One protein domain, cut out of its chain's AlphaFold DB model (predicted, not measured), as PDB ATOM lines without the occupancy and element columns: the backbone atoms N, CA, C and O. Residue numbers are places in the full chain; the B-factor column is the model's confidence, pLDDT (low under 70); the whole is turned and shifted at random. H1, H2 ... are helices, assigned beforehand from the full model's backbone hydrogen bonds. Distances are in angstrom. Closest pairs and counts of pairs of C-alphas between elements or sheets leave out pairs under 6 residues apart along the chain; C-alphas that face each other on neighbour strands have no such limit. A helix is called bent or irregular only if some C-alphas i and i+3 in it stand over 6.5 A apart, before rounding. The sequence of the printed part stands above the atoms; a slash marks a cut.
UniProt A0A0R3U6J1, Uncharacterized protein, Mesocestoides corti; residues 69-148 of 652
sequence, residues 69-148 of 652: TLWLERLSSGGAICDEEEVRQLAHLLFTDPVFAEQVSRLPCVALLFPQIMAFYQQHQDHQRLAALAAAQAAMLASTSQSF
ATOM      1  N   THR A  69      21.424 -16.339  -5.388       91.06
ATOM      2  CA  THR A  69      20.536 -15.332  -5.989       91.06
ATOM      3  C   THR A  69      19.820 -15.828  -7.246       91.06
ATOM      4  O   THR A  69      18.626 -15.585  -7.393       91.06
ATOM      5  N   LEU A  70      20.510 -16.566  -8.123       92.06
ATOM      6  CA  LEU A  70      19.926 -17.144  -9.342       92.06
ATOM      7  C   LEU A  70      18.939 -18.270  -9.011       92.06
ATOM      8  O   LEU A  70      17.913 -18.411  -9.673       92.06
ATOM      9  N   TRP A  71      19.218 -19.045  -7.957       93.12
ATOM     10  CA  TRP A  71      18.267 -20.022  -7.426       93.12
ATOM     11  C   TRP A  71      16.989 -19.361  -6.907       93.12
ATOM     12  O   TRP A  71      15.898 -19.808  -7.252       93.12
ATOM     13  N   LEU A  72      17.103 -18.284  -6.124       92.69
ATOM     14  CA  LEU A  72      15.946 -17.530  -5.629       92.69
ATOM     15  C   LEU A  72      15.123 -16.921  -6.771       92.69
ATOM     16  O   LEU A  72      13.899 -17.036  -6.766       92.69
ATOM     17  N   GLU A  73      15.773 -16.338  -7.780       93.38
ATOM     18  CA  GLU A  73      15.102 -15.809  -8.973       93.38
ATOM     19  C   GLU A  73      14.340 -16.918  -9.726       93.38
ATOM     20  O   GLU A  73      13.141 -16.780  -9.984       93.38
ATOM     21  N   ARG A  74      14.979 -18.068  -9.979       91.81
ATOM     22  CA  ARG A  74      14.352 -19.221 -10.649       91.81
ATOM     23  C   ARG A  74      13.198 -19.841  -9.847       91.81
ATOM     24  O   ARG A  74      12.166 -20.165 -10.426       91.81
ATOM     25  N   LEU A  75      13.332 -19.961  -8.526       91.19
ATOM     26  CA  LEU A  75      12.268 -20.465  -7.646       91.19
ATOM     27  C   LEU A  75      11.087 -19.486  -7.552       91.19
ATOM     28  O   LEU A  75       9.930 -19.904  -7.619       91.19
ATOM     29  N   SER A  76      11.362 -18.183  -7.440       91.88
ATOM     30  CA  SER A  76      10.338 -17.130  -7.347       91.88
ATOM     31  C   SER A  76       9.540 -16.938  -8.641       91.88
ATOM     32  O   SER A  76       8.350 -16.641  -8.587       91.88
ATOM     33  N   SER A  77      10.165 -17.181  -9.797       91.38
ATOM     34  CA  SER A  77       9.518 -17.166 -11.117       91.38
ATOM     35  C   SER A  77       8.750 -18.457 -11.441       91.38
ATOM     36  O   SER A  77       8.171 -18.568 -12.520       91.38
ATOM     37  N   GLY A  78       8.722 -19.432 -10.522       85.44
ATOM     38  CA  GLY A  78       8.075 -20.731 -10.735       85.44
ATOM     39  C   GLY A  78       8.788 -21.609 -11.768       85.44
ATOM     40  O   GLY A  78       8.178 -22.527 -12.315       85.44
ATOM     41  N   GLY A  79      10.062 -21.330 -12.060       84.56
ATOM     42  CA  GLY A  79      10.857 -22.089 -13.015       84.56
ATOM     43  C   GLY A  79      11.060 -23.528 -12.547       84.56
ATOM     44  O   GLY A  79      11.572 -23.768 -11.454       84.56
ATOM     45  N   ALA A  80      10.680 -24.487 -13.393       77.19
ATOM     46  CA  ALA A  80      10.824 -25.905 -13.090       77.19
ATOM     47  C   ALA A  80      12.290 -26.288 -12.813       77.19
ATOM     48  O   ALA A  80      13.227 -25.778 -13.441       77.19
ATOM     49  N   ILE A  81      12.466 -27.215 -11.874       80.00
ATOM     50  CA  ILE A  81      13.719 -27.929 -11.636       80.00
ATOM     51  C   ILE A  81      13.574 -29.256 -12.375       80.00
ATOM     52  O   ILE A  81      12.697 -30.048 -12.027       80.00
ATOM     53  N   CYS A  82      14.364 -29.460 -13.426       75.06
ATOM     54  CA  CYS A  82      14.175 -30.599 -14.331       75.06
ATOM     55  C   CYS A  82      15.209 -31.703 -14.099       75.06
ATOM     56  O   CYS A  82      14.888 -32.879 -14.265       75.06
ATOM     57  N   ASP A  83      16.424 -31.332 -13.691       88.19
ATOM     58  CA  ASP A  83      17.547 -32.260 -13.602       88.19
ATOM     59  C   ASP A  83      17.816 -32.716 -12.160       88.19
ATOM     60  O   ASP A  83      17.763 -31.938 -11.207       88.19
ATOM     61  N   GLU A  84      18.202 -33.982 -11.991       85.25
ATOM     62  CA  GLU A  84      18.596 -34.529 -10.684       85.25
ATOM     63  C   GLU A  84      19.799 -33.771 -10.082       85.25
ATOM     64  O   GLU A  84      19.877 -33.547  -8.875       85.25
ATOM     65  N   GLU A  85      20.718 -33.322 -10.940       87.12
ATOM     66  CA  GLU A  85      21.862 -32.485 -10.572       87.12
ATOM     67  C   GLU A  85      21.419 -31.123 -10.012       87.12
ATOM     68  O   GLU A  85      21.944 -30.668  -8.997       87.12
ATOM     69  N   GLU A  86      20.402 -30.505 -10.619       90.19
ATOM     70  CA  GLU A  86      19.812 -29.252 -10.143       90.19
ATOM     71  C   GLU A  86      19.145 -29.438  -8.772       90.19
ATOM     72  O   GLU A  86      19.395 -28.649  -7.857       90.19
ATOM     73  N   VAL A  87      18.371 -30.516  -8.583       89.38
ATOM     74  CA  VAL A  87      17.778 -30.861  -7.276       89.38
ATOM     75  C   VAL A  87      18.871 -31.086  -6.224       89.38
ATOM     76  O   VAL A  87      18.747 -30.600  -5.097       89.38
ATOM     77  N   ARG A  88      19.965 -31.777  -6.572       88.12
ATOM     78  CA  ARG A  88      21.073 -32.062  -5.645       88.12
ATOM     79  C   ARG A  88      21.857 -30.803  -5.266       88.12
ATOM     80  O   ARG A  88      22.223 -30.656  -4.100       88.12
ATOM     81  N   GLN A  89      22.072 -29.884  -6.207       91.19
ATOM     82  CA  GLN A  89      22.707 -28.588  -5.944       91.19
ATOM     83  C   GLN A  89      21.821 -27.682  -5.082       91.19
ATOM     84  O   GLN A  89      22.317 -27.112  -4.109       91.19
ATOM     85  N   LEU A  90      20.514 -27.610  -5.364       91.75
ATOM     86  CA  LEU A  90      19.566 -26.871  -4.529       91.75
ATOM     87  C   LEU A  90      19.494 -27.448  -3.107       91.75
ATOM     88  O   LEU A  90      19.561 -26.692  -2.139       91.75
ATOM     89  N   ALA A  91      19.416 -28.776  -2.969       90.38
ATOM     90  CA  ALA A  91      19.448 -29.448  -1.672       90.38
ATOM     91  C   ALA A  91      20.741 -29.122  -0.905       90.38
ATOM     92  O   ALA A  91      20.690 -28.765   0.269       90.38
ATOM     93  N   HIS A  92      21.903 -29.183  -1.565       90.25
ATOM     94  CA  HIS A  92      23.177 -28.828  -0.940       90.25
ATOM     95  C   HIS A  92      23.194 -27.378  -0.437       90.25
ATOM     96  O   HIS A  92      23.621 -27.138   0.691       90.25
ATOM     97  N   LEU A  93      22.678 -26.429  -1.224       93.12
ATOM     98  CA  LEU A  93      22.548 -25.026  -0.823       93.12
ATOM     99  C   LEU A  93      21.612 -24.857   0.388       93.12
ATOM    100  O   LEU A  93      21.981 -24.188   1.347       93.12
ATOM    101  N   LEU A  94      20.456 -25.533   0.394       92.94
ATOM    102  CA  LEU A  94      19.499 -25.526   1.513       92.94
ATOM    103  C   LEU A  94      20.075 -26.062   2.834       92.94
ATOM    104  O   LEU A  94      19.640 -25.633   3.901       92.94
ATOM    105  N   PHE A  95      21.040 -26.985   2.784       89.75
ATOM    106  CA  PHE A  95      21.701 -27.520   3.981       89.75
ATOM    107  C   PHE A  95      23.002 -26.798   4.366       89.75
ATOM    108  O   PHE A  95      23.478 -26.992   5.484       89.75
ATOM    109  N   THR A  96      23.596 -25.993   3.477       93.06
ATOM    110  CA  THR A  96      24.882 -25.312   3.736       93.06
ATOM    111  C   THR A  96      24.753 -23.812   3.980       93.06
ATOM    112  O   THR A  96      25.549 -23.266   4.744       93.06
ATOM    113  N   ASP A  97      23.750 -23.150   3.402       95.62
ATOM    114  CA  ASP A  97      23.473 -21.728   3.602       95.62
ATOM    115  C   ASP A  97      22.117 -21.549   4.320       95.62
ATOM    116  O   ASP A  97      21.056 -21.663   3.696       95.62
ATOM    117  N   PRO A  98      22.117 -21.258   5.637       91.50
ATOM    118  CA  PRO A  98      20.885 -21.079   6.397       91.50
ATOM    119  C   PRO A  98      20.137 -19.787   6.031       91.50
ATOM    120  O   PRO A  98      18.930 -19.709   6.247       91.50
ATOM    121  N   VAL A  99      20.819 -18.785   5.461       94.69
ATOM    122  CA  VAL A  99      20.195 -17.528   5.022       94.69
ATOM    123  C   VAL A  99      19.446 -17.761   3.713       94.69
ATOM    124  O   VAL A  99      18.307 -17.317   3.565       94.69
ATOM    125  N   PHE A 100      20.044 -18.521   2.793       94.31
ATOM    126  CA  PHE A 100      19.351 -19.020   1.608       94.31
ATOM    127  C   PHE A 100      18.164 -19.914   1.990       94.31
ATOM    128  O   PHE A 100      17.071 -19.709   1.469       94.31
ATOM    129  N   ALA A 101      18.330 -20.842   2.942       93.62
ATOM    130  CA  ALA A 101      17.235 -21.687   3.420       93.62
ATOM    131  C   ALA A 101      16.054 -20.872   3.981       93.62
ATOM    132  O   ALA A 101      14.906 -21.155   3.638       93.62
ATOM    133  N   GLU A 102      16.318 -19.820   4.766       93.56
ATOM    134  CA  GLU A 102      15.272 -18.921   5.274       93.56
ATOM    135  C   GLU A 102      14.587 -18.120   4.147       93.56
ATOM    136  O   GLU A 102      13.365 -17.956   4.137       93.56
ATOM    137  N   GLN A 103      15.352 -17.630   3.167       92.69
ATOM    138  CA  GLN A 103      14.800 -16.896   2.022       92.69
ATOM    139  C   GLN A 103      13.944 -17.801   1.127       92.69
ATOM    140  O   GLN A 103      12.860 -17.400   0.700       92.69
ATOM    141  N   VAL A 104      14.379 -19.042   0.910       92.81
ATOM    142  CA  VAL A 104      13.647 -20.061   0.152       92.81
ATOM    143  C   VAL A 104      12.393 -20.516   0.912       92.81
ATOM    144  O   VAL A 104      11.333 -20.622   0.296       92.81
ATOM    145  N   SER A 105      12.427 -20.654   2.245       91.12
ATOM    146  CA  SER A 105      11.232 -21.004   3.040       91.12
ATOM    147  C   SER A 105      10.124 -19.941   3.029       91.12
ATOM    148  O   SER A 105       8.985 -20.241   3.381       91.12
ATOM    149  N   ARG A 106      10.432 -18.700   2.627       92.69
ATOM    150  CA  ARG A 106       9.454 -17.605   2.486       92.69
ATOM    151  C   ARG A 106       8.699 -17.628   1.145       92.69
ATOM    152  O   ARG A 106       7.752 -16.859   0.983       92.69
ATOM    153  N   LEU A 107       9.091 -18.471   0.184       92.44
ATOM    154  CA  LEU A 107       8.437 -18.574  -1.127       92.44
ATOM    155  C   LEU A 107       7.267 -19.583  -1.087       92.44
ATOM    156  O   LEU A 107       7.470 -20.734  -0.704       92.44
ATOM    157  N   PRO A 108       6.047 -19.230  -1.541       86.75
ATOM    158  CA  PRO A 108       4.879 -20.114  -1.421       86.75
ATOM    159  C   PRO A 108       4.978 -21.384  -2.286       86.75
ATOM    160  O   PRO A 108       4.469 -22.432  -1.899       86.75
ATOM    161  N   CYS A 109       5.675 -21.324  -3.426       82.00
ATOM    162  CA  CYS A 109       5.950 -22.485  -4.282       82.00
ATOM    163  C   CYS A 109       6.838 -23.542  -3.597       82.00
ATOM    164  O   CYS A 109       6.734 -24.734  -3.888       82.00
ATOM    165  N   VAL A 110       7.691 -23.126  -2.655       83.06
ATOM    166  CA  VAL A 110       8.666 -24.005  -2.000       83.06
ATOM    167  C   VAL A 110       7.998 -24.958  -1.017       83.06
ATOM    168  O   VAL A 110       8.473 -26.078  -0.868       83.06
ATOM    169  N   ALA A 111       6.859 -24.593  -0.423       80.75
ATOM    170  CA  ALA A 111       6.096 -25.494   0.444       80.75
ATOM    171  C   ALA A 111       5.681 -26.808  -0.259       80.75
ATOM    172  O   ALA A 111       5.535 -27.834   0.401       80.75
ATOM    173  N   LEU A 112       5.543 -26.790  -1.593       83.88
ATOM    174  CA  LEU A 112       5.245 -27.969  -2.415       83.88
ATOM    175  C   LEU A 112       6.510 -28.728  -2.858       83.88
ATOM    176  O   LEU A 112       6.485 -29.951  -2.961       83.88
ATOM    177  N   LEU A 113       7.624 -28.021  -3.082       83.50
ATOM    178  CA  LEU A 113       8.913 -28.614  -3.470       83.50
ATOM    179  C   LEU A 113       9.689 -29.213  -2.286       83.50
ATOM    180  O   LEU A 113      10.408 -30.197  -2.457       83.50
ATOM    181  N   PHE A 114       9.556 -28.653  -1.083       84.69
ATOM    182  CA  PHE A 114      10.344 -29.055   0.084       84.69
ATOM    183  C   PHE A 114      10.173 -30.544   0.455       84.69
ATOM    184  O   PHE A 114      11.193 -31.203   0.661       84.69
ATOM    185  N   PRO A 115       8.959 -31.142   0.451       85.62
ATOM    186  CA  PRO A 115       8.799 -32.584   0.659       85.62
ATOM    187  C   PRO A 115       9.523 -33.435  -0.395       85.62
ATOM    188  O   PRO A 115      10.114 -34.458  -0.055       85.62
ATOM    189  N   GLN A 116       9.526 -33.002  -1.661       85.56
ATOM    190  CA  GLN A 116      10.192 -33.704  -2.763       85.56
ATOM    191  C   GLN A 116      11.722 -33.633  -2.636       85.56
ATOM    192  O   GLN A 116      12.401 -34.650  -2.784       85.56
ATOM    193  N   ILE A 117      12.261 -32.457  -2.295       87.00
ATOM    194  CA  ILE A 117      13.696 -32.247  -2.047       87.00
ATOM    195  C   ILE A 117      14.159 -33.073  -0.835       87.00
ATOM    196  O   ILE A 117      15.188 -33.745  -0.908       87.00
ATOM    197  N   MET A 118      13.383 -33.086   0.255       85.88
ATOM    198  CA  MET A 118      13.683 -33.893   1.444       85.88
ATOM    199  C   MET A 118      13.631 -35.400   1.159       85.88
ATOM    200  O   MET A 118      14.517 -36.127   1.604       85.88
ATOM    201  N   ALA A 119      12.646 -35.877   0.388       86.88
ATOM    202  CA  ALA A 119      12.553 -37.284  -0.008       86.88
ATOM    203  C   ALA A 119      13.740 -37.714  -0.889       86.88
ATOM    204  O   ALA A 119      14.349 -38.757  -0.641       86.88
ATOM    205  N   PHE A 120      14.121 -36.885  -1.868       87.88
ATOM    206  CA  PHE A 120      15.305 -37.121  -2.695       87.88
ATOM    207  C   PHE A 120      16.594 -37.148  -1.858       87.88
ATOM    208  O   PHE A 120      17.419 -38.052  -2.006       87.88
ATOM    209  N   TYR A 121      16.754 -36.199  -0.932       85.31
ATOM    210  CA  TYR A 121      17.920 -36.141  -0.054       85.31
ATOM    211  C   TYR A 121      18.011 -37.352   0.888       85.31
ATOM    212  O   TYR A 121      19.097 -37.911   1.053       85.31
ATOM    213  N   GLN A 122      16.883 -37.814   1.440       88.69
ATOM    214  CA  GLN A 122      16.816 -39.039   2.244       88.69
ATOM    215  C   GLN A 122      17.246 -40.266   1.426       88.69
ATOM    216  O   GLN A 122      18.149 -40.993   1.841       88.69
ATOM    217  N   GLN A 123      16.686 -40.449   0.224       88.81
ATOM    218  CA  GLN A 123      17.073 -41.531  -0.689       88.81
ATOM    219  C   GLN A 123      18.576 -41.493  -1.020       88.81
ATOM    220  O   GLN A 123      19.232 -42.537  -1.063       88.81
ATOM    221  N   HIS A 124      19.142 -40.301  -1.221       86.19
ATOM    222  CA  HIS A 124      20.568 -40.126  -1.489       86.19
ATOM    223  C   HIS A 124      21.444 -40.454  -0.264       86.19
ATOM    224  O   HIS A 124      22.486 -41.097  -0.419       86.19
ATOM    225  N   GLN A 125      21.028 -40.083   0.955       87.94
ATOM    226  CA  GLN A 125      21.717 -40.496   2.185       87.94
ATOM    227  C   GLN A 125      21.683 -42.017   2.378       87.94
ATOM    228  O   GLN A 125      22.720 -42.614   2.671       87.94
ATOM    229  N   ASP A 126      20.533 -42.663   2.175       90.12
ATOM    230  CA  ASP A 126      20.413 -44.118   2.321       90.12
ATOM    231  C   ASP A 126      21.225 -44.868   1.253       90.12
ATOM    232  O   ASP A 126      21.883 -45.864   1.567       90.12
ATOM    233  N   HIS A 127      21.291 -44.352   0.020       90.06
ATOM    234  CA  HIS A 127      22.165 -44.903  -1.016       90.06
ATOM    235  C   HIS A 127      23.655 -44.750  -0.658       90.06
ATOM    236  O   HIS A 127      24.414 -45.717  -0.767       90.06
ATOM    237  N   GLN A 128      24.083 -43.586  -0.154       89.12
ATOM    238  CA  GLN A 128      25.452 -43.399   0.347       89.12
ATOM    239  C   GLN A 128      25.766 -44.313   1.541       89.12
ATOM    240  O   GLN A 128      26.868 -44.857   1.625       89.12
ATOM    241  N   ARG A 129      24.802 -44.538   2.440       91.25
ATOM    242  CA  ARG A 129      24.943 -45.441   3.591       91.25
ATOM    243  C   ARG A 129      25.092 -46.900   3.158       91.25
ATOM    244  O   ARG A 129      25.954 -47.600   3.688       91.25
ATOM    245  N   LEU A 130      24.309 -47.347   2.176       93.94
ATOM    246  CA  LEU A 130      24.441 -48.674   1.565       93.94
ATOM    247  C   LEU A 130      25.790 -48.837   0.852       93.94
ATOM    248  O   LEU A 130      26.471 -49.842   1.063       93.94
ATOM    249  N   ALA A 131      26.224 -47.835   0.081       92.00
ATOM    250  CA  ALA A 131      27.529 -47.840  -0.581       92.00
ATOM    251  C   ALA A 131      28.696 -47.889   0.426       92.00
ATOM    252  O   ALA A 131      29.641 -48.655   0.238       92.00
ATOM    253  N   ALA A 132      28.612 -47.139   1.530       91.44
ATOM    254  CA  ALA A 132      29.607 -47.163   2.602       91.44
ATOM    255  C   ALA A 132      29.666 -48.524   3.322       91.44
ATOM    256  O   ALA A 132      30.757 -49.019   3.606       91.44
ATOM    257  N   LEU A 133      28.517 -49.165   3.569       93.88
ATOM    258  CA  LEU A 133      28.457 -50.518   4.138       93.88
ATOM    259  C   LEU A 133      29.044 -51.569   3.183       93.88
ATOM    260  O   LEU A 133      29.825 -52.417   3.619       93.88
ATOM    261  N   ALA A 134      28.741 -51.485   1.885       93.00
ATOM    262  CA  ALA A 134      29.323 -52.362   0.868       93.00
ATOM    263  C   ALA A 134      30.849 -52.180   0.755       93.00
ATOM    264  O   ALA A 134      31.591 -53.164   0.718       93.00
ATOM    265  N   ALA A 135      31.336 -50.934   0.783       93.31
ATOM    266  CA  ALA A 135      32.766 -50.624   0.790       93.31
ATOM    267  C   ALA A 135      33.471 -51.144   2.058       93.31
ATOM    268  O   ALA A 135      34.549 -51.732   1.963       93.31
ATOM    269  N   ALA A 136      32.850 -51.005   3.235       93.31
ATOM    270  CA  ALA A 136      33.371 -51.559   4.485       93.31
ATOM    271  C   ALA A 136      33.426 -53.100   4.458       93.31
ATOM    272  O   ALA A 136      34.424 -53.693   4.872       93.31
ATOM    273  N   GLN A 137      32.399 -53.760   3.912       91.50
ATOM    274  CA  GLN A 137      32.388 -55.215   3.738       91.50
ATOM    275  C   GLN A 137      33.481 -55.681   2.759       91.50
ATOM    276  O   GLN A 137      34.191 -56.648   3.047       91.50
ATOM    277  N   ALA A 138      33.675 -54.969   1.645       91.75
ATOM    278  CA  ALA A 138      34.760 -55.232   0.702       91.75
ATOM    279  C   ALA A 138      36.148 -55.047   1.346       91.75
ATOM    280  O   ALA A 138      37.027 -55.891   1.162       91.75
ATOM    281  N   ALA A 139      36.333 -54.005   2.163       90.31
ATOM    282  CA  ALA A 139      37.573 -53.765   2.900       90.31
ATOM    283  C   ALA A 139      37.878 -54.875   3.927       90.31
ATOM    284  O   ALA A 139      39.021 -55.328   4.015       90.31
ATOM    285  N   MET A 140      36.872 -55.382   4.651       89.88
ATOM    286  CA  MET A 140      37.047 -56.528   5.559       89.88
ATOM    287  C   MET A 140      37.445 -57.808   4.810       89.88
ATOM    288  O   MET A 140      38.344 -58.526   5.255       89.88
ATOM    289  N   LEU A 141      36.839 -58.080   3.650       90.69
ATOM    290  CA  LEU A 141      37.207 -59.226   2.810       90.69
ATOM    291  C   LEU A 141      38.635 -59.091   2.248       90.69
ATOM    292  O   LEU A 141      39.383 -60.070   2.242       90.69
ATOM    293  N   ALA A 142      39.047 -57.883   1.849       83.56
ATOM    294  CA  ALA A 142      40.407 -57.606   1.382       83.56
ATOM    295  C   ALA A 142      41.463 -57.737   2.499       83.56
ATOM    296  O   ALA A 142      42.519 -58.330   2.287       83.56
ATOM    297  N   SER A 143      41.172 -57.246   3.707       82.31
ATOM    298  CA  SER A 143      42.040 -57.434   4.881       82.31
ATOM    299  C   SER A 143      42.186 -58.921   5.246       82.31
ATOM    300  O   SER A 143      43.281 -59.406   5.542       82.31
ATOM    301  N   THR A 144      41.095 -59.683   5.128       78.44
ATOM    302  CA  THR A 144      41.088 -61.132   5.377       78.44
ATOM    303  C   THR A 144      42.003 -61.886   4.405       78.44
ATOM    304  O   THR A 144      42.798 -62.721   4.839       78.44
ATOM    305  N   SER A 145      41.955 -61.583   3.101       73.75
ATOM    306  CA  SER A 145      42.810 -62.259   2.111       73.75
ATOM    307  C   SER A 145      44.299 -61.923   2.274       73.75
ATOM    308  O   SER A 145      45.139 -62.815   2.129       73.75
ATOM    309  N   GLN A 146      44.639 -60.689   2.662       73.00
ATOM    310  CA  GLN A 146      46.021 -60.307   2.993       73.00
ATOM    311  C   GLN A 146      46.556 -61.035   4.237       73.00
ATOM    312  O   GLN A 146      47.715 -61.456   4.252       73.00
ATOM    313  N   SER A 147      45.718 -61.244   5.259       73.31
ATOM    314  CA  SER A 147      46.100 -61.987   6.470       73.31
ATOM    315  C   SER A 147      46.487 -63.446   6.163       73.31
ATOM    316  O   SER A 147      47.542 -63.928   6.592       73.31
ATOM    317  N   PHE A 148      45.694 -64.135   5.331       75.50
ATOM    318  CA  PHE A 148      46.013 -65.497   4.885       75.50
ATOM    319  C   PHE A 148      47.316 -65.565   4.070       75.50
ATOM    320  O   PHE A 148      48.123 -66.472   4.292       75.50
TER     321      PHE A 148
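AT A GLANCE: This is residues 69 to 148 of the 652 residues of an uncharacterized protein of Mesocestoides corti (UniProt A0A0R3U6J1). A compact head holds the short helices H1, H2 and H3 and the first part of the long helix H4; the rest of H4, residues 125 to 148, sticks out as a free arm. The printed part has 80 residues with four named helices, H1 to H4 in order, and is all helix. It is extended, with a radius of gyration of the C-alphas of 18.5 A, spanning 62 by 22 by 18 A.

HOW THE PARTS SIT: H1, residues 69 to 76, only just touches H3, residues 98 to 105, with 3 pairs of C-alphas within 8 A, the closest Leu 72 and Val 104 at 6.7 A. H2, residues 84 to 96, touches H3 only at the corner; the closest C-alphas, Leu 94 and Ala 101, are 4.8 A apart. H2's residues 87 to 91 alone touch H4, residues 110 to 148, about perpendicular at 87 degrees; the closest C-alphas, Ala 91 and Ile 117, are 6.4 A apart. Every O i to N i+4 pair is within hydrogen-bond range in H1, H2 and H3, and 33 of 35 in H4.

IN THESE COORDINATES: H1 begins at C-alpha 69 (20.536, -15.332, -5.989). H4, 56.2 A long from first to last C-alpha, ends at C-alpha 148 (46.013, -65.497, 4.885). It is irregular, only just: C-alphas 112 and 115 are 6.6 A apart.

THE WHOLE: The farthest C-alphas, Ser 77 and Phe 148, are 62.6 A apart. The printed part has no cut, no link is long, and no printed residue is under 70 in pLDDT.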